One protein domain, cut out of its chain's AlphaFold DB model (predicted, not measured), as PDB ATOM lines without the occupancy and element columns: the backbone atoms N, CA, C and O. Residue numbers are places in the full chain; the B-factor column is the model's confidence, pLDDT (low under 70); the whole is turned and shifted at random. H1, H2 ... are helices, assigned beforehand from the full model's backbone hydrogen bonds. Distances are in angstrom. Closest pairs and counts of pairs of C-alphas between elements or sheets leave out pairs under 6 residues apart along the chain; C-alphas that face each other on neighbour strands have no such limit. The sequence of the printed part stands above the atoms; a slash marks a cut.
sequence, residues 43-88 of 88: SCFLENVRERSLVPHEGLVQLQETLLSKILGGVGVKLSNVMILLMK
ATOM      1  N   SER A  43     191.326 -37.141  59.405       89.50
ATOM      2  CA  SER A  43     191.142 -38.311  60.268       89.50
ATOM      3  C   SER A  43     192.481 -38.903  60.703       89.50
ATOM      4  O   SER A  43     193.486 -38.835  59.995       89.50
ATOM      5  N   CYS A  44     192.516 -39.470  61.909       91.50
ATOM      6  CA  CYS A  44     193.720 -40.089  62.445       91.50
ATOM      7  C   CYS A  44     193.387 -41.262  63.368       91.50
ATOM      8  O   CYS A  44     192.647 -41.113  64.338       91.50
ATOM      9  N   PHE A  45     194.010 -42.414  63.113       92.94
ATOM     10  CA  PHE A  45     194.021 -43.545  64.038       92.94
ATOM     11  C   PHE A  45     195.335 -43.560  64.828       92.94
ATOM     12  O   PHE A  45     196.422 -43.678  64.246       92.94
ATOM     13  N   LEU A  46     195.237 -43.417  66.151       92.50
ATOM     14  CA  LEU A  46     196.370 -43.470  67.076       92.50
ATOM     15  C   LEU A  46     196.379 -44.804  67.825       92.50
ATOM     16  O   LEU A  46     195.515 -45.075  68.654       92.50
ATOM     17  N   GLU A  47     197.390 -45.622  67.552       92.38
ATOM     18  CA  GLU A  47     197.628 -46.891  68.245       92.38
ATOM     19  C   GLU A  47     198.616 -46.705  69.409       92.38
ATOM     20  O   GLU A  47     199.448 -45.792  69.393       92.38
ATOM     21  N   ASN A  48     198.533 -47.598  70.405       91.81
ATOM     22  CA  ASN A  48     199.455 -47.688  71.546       91.81
ATOM     23  C   ASN A  48     199.638 -46.359  72.302       91.81
ATOM     24  O   ASN A  48     200.745 -45.987  72.693       91.81
ATOM     25  N   VAL A  49     198.551 -45.591  72.459       91.44
ATOM     26  CA  VAL A  49     198.582 -44.249  73.072       91.44
ATOM     27  C   VAL A  49     199.155 -44.303  74.483       91.44
ATOM     28  O   VAL A  49     199.977 -43.463  74.836       91.44
ATOM     29  N   ARG A  50     198.770 -45.311  75.275       91.25
ATOM     30  CA  ARG A  50     199.266 -45.480  76.642       91.25
ATOM     31  C   ARG A  50     200.781 -45.669  76.639       91.25
ATOM     32  O   ARG A  50     201.479 -44.928  77.315       91.25
ATOM     33  N   GLU A  51     201.289 -46.604  75.852       93.56
ATOM     34  CA  GLU A  51     202.712 -46.928  75.765       93.56
ATOM     35  C   GLU A  51     203.519 -45.734  75.239       93.56
ATOM     36  O   GLU A  51     204.536 -45.367  75.822       93.56
ATOM     37  N   ARG A  52     203.027 -45.071  74.187       91.88
ATOM     38  CA  ARG A  52     203.671 -43.889  73.593       91.88
ATOM     39  C   ARG A  52     203.678 -42.689  74.539       91.88
ATOM     40  O   ARG A  52     204.646 -41.939  74.551       91.88
ATOM     41  N   SER A  53     202.636 -42.521  75.353       90.19
ATOM     42  CA  SER A  53     202.561 -41.426  76.330       90.19
ATOM     43  C   SER A  53     203.570 -41.555  77.471       90.19
ATOM     44  O   SER A  53     203.907 -40.554  78.095       90.19
ATOM     45  N   LEU A  54     204.068 -42.769  77.729       92.75
ATOM     46  CA  LEU A  54     205.027 -43.048  78.797       92.75
ATOM     47  C   LEU A  54     206.480 -42.763  78.393       92.75
ATOM     48  O   LEU A  54     207.366 -42.872  79.238       92.75
ATOM     49  N   VAL A  55     206.741 -42.395  77.131       90.06
ATOM     50  CA  VAL A  55     208.079 -41.977  76.691       90.06
ATOM     51  C   VAL A  55     208.459 -40.684  77.431       90.06
ATOM     52  O   VAL A  55     207.749 -39.681  77.286       90.06
ATOM     53  N   PRO A  56     209.553 -40.678  78.221       86.06
ATOM     54  CA  PRO A  56     209.941 -39.518  79.017       86.06
ATOM     55  C   PRO A  56     210.126 -38.256  78.172       86.06
ATOM     56  O   PRO A  56     210.622 -38.316  77.051       86.06
ATOM     57  N   HIS A  57     209.754 -37.111  78.748       78.56
ATOM     58  CA  HIS A  57     209.928 -35.750  78.217       78.56
ATOM     59  C   HIS A  57     209.168 -35.387  76.927       78.56
ATOM     60  O   HIS A  57     208.836 -34.217  76.766       78.56
ATOM     61  N   GLU A  58     208.820 -36.338  76.055       82.38
ATOM     62  CA  GLU A  58     208.272 -36.012  74.725       82.38
ATOM     63  C   GLU A  58     207.065 -36.852  74.281       82.38
ATOM     64  O   GLU A  58     206.400 -36.481  73.313       82.38
ATOM     65  N   GLY A  59     206.722 -37.949  74.969       87.44
ATOM     66  CA  GLY A  59     205.721 -38.910  74.481       87.44
ATOM     67  C   GLY A  59     204.356 -38.303  74.145       87.44
ATOM     68  O   GLY A  59     203.774 -38.589  73.095       87.44
ATOM     69  N   LEU A  60     203.855 -37.409  75.004       88.38
ATOM     70  CA  LEU A  60     202.592 -36.697  74.771       88.38
ATOM     71  C   LEU A  60     202.691 -35.655  73.653       88.38
ATOM     72  O   LEU A  60     201.763 -35.548  72.852       88.38
ATOM     73  N   VAL A  61     203.804 -34.922  73.572       87.31
ATOM     74  CA  VAL A  61     204.025 -33.914  72.523       87.31
ATOM     75  C   VAL A  61     204.057 -34.600  71.159       87.31
ATOM     76  O   VAL A  61     203.300 -34.229  70.269       87.31
ATOM     77  N   GLN A  62     204.810 -35.694  71.030       88.06
ATOM     78  CA  GLN A  62     204.881 -36.481  69.798       88.06
ATOM     79  C   GLN A  62     203.519 -37.079  69.399       88.06
ATOM     80  O   GLN A  62     203.193 -37.162  68.211       88.06
ATOM     81  N   LEU A  63     202.701 -37.507  70.370       90.25
ATOM     82  CA  LEU A  63     201.333 -37.973  70.110       90.25
ATOM     83  C   LEU A  63     200.446 -36.850  69.553       90.25
ATOM     84  O   LEU A  63     199.725 -37.086  68.581       90.25
ATOM     85  N   GLN A  64     200.516 -35.647  70.129       87.81
ATOM     86  CA  GLN A  64     199.765 -34.480  69.657       87.81
ATOM     87  C   GLN A  64     200.232 -34.020  68.269       87.81
ATOM     88  O   GLN A  64     199.396 -33.793  67.396       87.81
ATOM     89  N   GLU A  65     201.542 -33.958  68.024       88.31
ATOM     90  CA  GLU A  65     202.103 -33.630  66.706       88.31
ATOM     91  C   GLU A  65     201.674 -34.656  65.651       88.31
ATOM     92  O   GLU A  65     201.229 -34.281  64.567       88.31
ATOM     93  N   THR A  66     201.716 -35.954  65.987       88.81
ATOM     94  CA  THR A  66     201.230 -37.022  65.096       88.81
ATOM     95  C   THR A  66     199.751 -36.826  64.754       88.81
ATOM     96  O   THR A  66     199.362 -36.993  63.598       88.81
ATOM     97  N   LEU A  67     198.923 -36.502  65.753       89.81
ATOM     98  CA  LEU A  67     197.487 -36.292  65.580       89.81
ATOM     99  C   LEU A  67     197.210 -35.113  64.643       89.81
ATOM    100  O   LEU A  67     196.504 -35.271  63.649       89.81
ATOM    101  N   LEU A  68     197.797 -33.953  64.950       88.31
ATOM    102  CA  LEU A  68     197.594 -32.720  64.194       88.31
ATOM    103  C   LEU A  68     198.124 -32.847  62.769       88.31
ATOM    104  O   LEU A  68     197.417 -32.499  61.831       88.31
ATOM    105  N   SER A  69     199.324 -33.405  62.593       88.00
ATOM    106  CA  SER A  69     199.912 -33.600  61.266       88.00
ATOM    107  C   SER A  69     199.037 -34.494  60.380       88.00
ATOM    108  O   SER A  69     198.850 -34.190  59.204       88.00
ATOM    109  N   LYS A  70     198.436 -35.558  60.933       87.25
ATOM    110  CA  LYS A  70     197.541 -36.443  60.169       87.25
ATOM    111  C   LYS A  70     196.192 -35.807  59.841       87.25
ATOM    112  O   LYS A  70     195.714 -35.981  58.727       87.25
ATOM    113  N   ILE A  71     195.589 -35.077  60.781       87.75
ATOM    114  CA  ILE A  71     194.295 -34.410  60.558       87.75
ATOM    115  C   ILE A  71     194.443 -33.248  59.567       87.75
ATOM    116  O   ILE A  71     193.585 -33.072  58.713       87.75
ATOM    117  N   LEU A  72     195.540 -32.492  59.637       85.81
ATOM    118  CA  LEU A  72     195.780 -31.306  58.807       85.81
ATOM    119  C   LEU A  72     196.489 -31.622  57.475       85.81
ATOM    120  O   LEU A  72     197.057 -30.727  56.854       85.81
ATOM    121  N   GLY A  73     196.507 -32.885  57.035       73.69
ATOM    122  CA  GLY A  73     197.008 -33.252  55.704       73.69
ATOM    123  C   GLY A  73     198.527 -33.138  55.517       73.69
ATOM    124  O   GLY A  73     198.992 -32.841  54.420       73.69
ATOM    125  N   GLY A  74     199.319 -33.377  56.562       64.94
ATOM    126  CA  GLY A  74     200.783 -33.429  56.468       64.94
ATOM    127  C   GLY A  74     201.485 -32.078  56.603       64.94
ATOM    128  O   GLY A  74     202.693 -32.001  56.375       64.94
ATOM    129  N   VAL A  75     200.779 -31.020  57.021       62.94
ATOM    130  CA  VAL A  75     201.442 -29.799  57.493       62.94
ATOM    131  C   VAL A  75     202.340 -30.193  58.669       62.94
ATOM    132  O   VAL A  75     201.886 -30.825  59.626       62.94
ATOM    133  N   GLY A  76     203.635 -29.890  58.570       60.00
ATOM    134  CA  GLY A  76     204.614 -30.158  59.622       60.00
ATOM    135  C   GLY A  76     204.322 -29.303  60.851       60.00
ATOM    136  O   GLY A  76     204.906 -28.235  61.018       60.00
ATOM    137  N   VAL A  77     203.391 -29.751  61.693       64.12
ATOM    138  CA  VAL A  77     203.052 -29.075  62.943       64.12
ATOM    139  C   VAL A  77     204.094 -29.465  63.980       64.12
ATOM    140  O   VAL A  77     204.066 -30.572  64.509       64.12
ATOM    141  N   LYS A  78     205.020 -28.546  64.252       62.91
ATOM    142  CA  LYS A  78     205.956 -28.660  65.369       62.91
ATOM    143  C   LYS A  78     205.357 -27.931  66.568       62.91
ATOM    144  O   LYS A  78     205.235 -26.706  66.550       62.91
ATOM    145  N   LEU A  79     204.951 -28.678  67.588       65.69
ATOM    146  CA  LEU A  79     204.416 -28.122  68.826       65.69
ATOM    147  C   LEU A  79     205.587 -27.725  69.725       65.69
ATOM    148  O   LEU A  79     206.066 -28.497  70.551       65.69
ATOM    149  N   SER A  80     206.058 -26.487  69.589       56.19
ATOM    150  CA  SER A  80     206.979 -25.906  70.564       56.19
ATOM    151  C   SER A  80     206.199 -25.496  71.815       56.19
ATOM    152  O   SER A  80     205.567 -24.446  71.806       56.19
ATOM    153  N   ASN A  81     206.254 -26.334  72.861       50.16
ATOM    154  CA  ASN A  81     205.759 -26.114  74.229       50.16
ATOM    155  C   ASN A  81     204.313 -25.617  74.345       50.16
ATOM    156  O   ASN A  81     204.070 -24.429  74.186       50.16
ATOM    157  N   VAL A  82     203.393 -26.530  74.706       45.91
ATOM    158  CA  VAL A  82     202.009 -26.280  75.175       45.91
ATOM    159  C   VAL A  82     201.476 -24.926  74.706       45.91
ATOM    160  O   VAL A  82     201.252 -24.008  75.495       45.91
ATOM    161  N   MET A  83     201.304 -24.782  73.390       42.56
ATOM    162  CA  MET A  83     200.488 -23.697  72.881       42.56
ATOM    163  C   MET A  83     199.087 -24.040  73.363       42.56
ATOM    164  O   MET A  83     198.468 -24.981  72.867       42.56
ATOM    165  N   ILE A  84     198.644 -23.347  74.413       41.53
ATOM    166  CA  ILE A  84     197.243 -23.261  74.804       41.53
ATOM    167  C   ILE A  84     196.538 -22.745  73.552       41.53
ATOM    168  O   ILE A  84     196.462 -21.540  73.315       41.53
ATOM    169  N   LEU A  85     196.118 -23.661  72.682       42.16
ATOM    170  CA  LEU A  85     195.298 -23.336  71.539       42.16
ATOM    171  C   LEU A  85     193.924 -23.053  72.135       42.16
ATOM    172  O   LEU A  85     193.101 -23.945  72.327       42.16
ATOM    173  N   LEU A  86     193.728 -21.788  72.504       38.69
ATOM    174  CA  LEU A  86     192.422 -21.160  72.541       38.69
ATOM    175  C   LEU A  86     191.828 -21.336  71.138       38.69
ATOM    176  O   LEU A  86     192.014 -20.488  70.269       38.69
ATOM    177  N   MET A  87     191.180 -22.474  70.894       28.36
ATOM    178  CA  MET A  87     190.231 -22.578  69.797       28.36
ATOM    179  C   MET A  87     188.981 -21.844  70.269       28.36
ATOM    180  O   MET A  87     188.350 -22.237  71.251       28.36
ATOM    181  N   LYS A  88     188.722 -20.708  69.631       31.20
ATOM    182  CA  LYS A  88     187.426 -20.047  69.652       31.20
ATOM    183  C   LYS A  88     186.575 -20.633  68.535       31.20
ATOM    184  O   LYS A  88     187.186 -21.026  67.516       31.20
TER     185      LYS A  88
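Overview. This is residues 43 to 88 of the 88 residues of the protein "Putative P-loop containing nucleoside triphosphate hydrolase" of Rosa chinensis (UniProt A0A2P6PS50). The printed part has little regular structure: one helix, H2, forms the core, with the incoming residues 43 to 46 along one side and residues 75 to 81 folding back along the other. The short helix H1 packs at the first end of H2, and residues 83 to 88 stick out as a free tail. The 46 printed residues hold two named helices, H1 then H2, and no named strand; the class is all helix, with under half of the residues in named elements. The whole is only just compact, close to loose, with a radius of gyration of the C-alphas of 11.1 A and spans of 30 by 22 by 19 A.

Along the chain. H1 is residues 49 to 53, beginning at C-alpha 49 (198.582, -44.249, 73.072). H2 is residues 59 to 71, 18.6 A long, ending at C-alpha 71 (194.295, -34.410, 60.558).

Arrangement. H2 touches H1 with residues 59 to 63 alone; their closest C-alphas, of Ser 53 and Gly 59, are 4.4 A apart. In H1 and H2 every O i to N i+4 pair is within hydrogen-bond range.

Size, cuts and confidence. The C-alphas of Glu 51 and Lys 88, the two farthest apart, are 31.5 A apart. The printed part has no cut, and the link from H1 to H2 is tight. Residues 74 to 88 have pLDDT under 70.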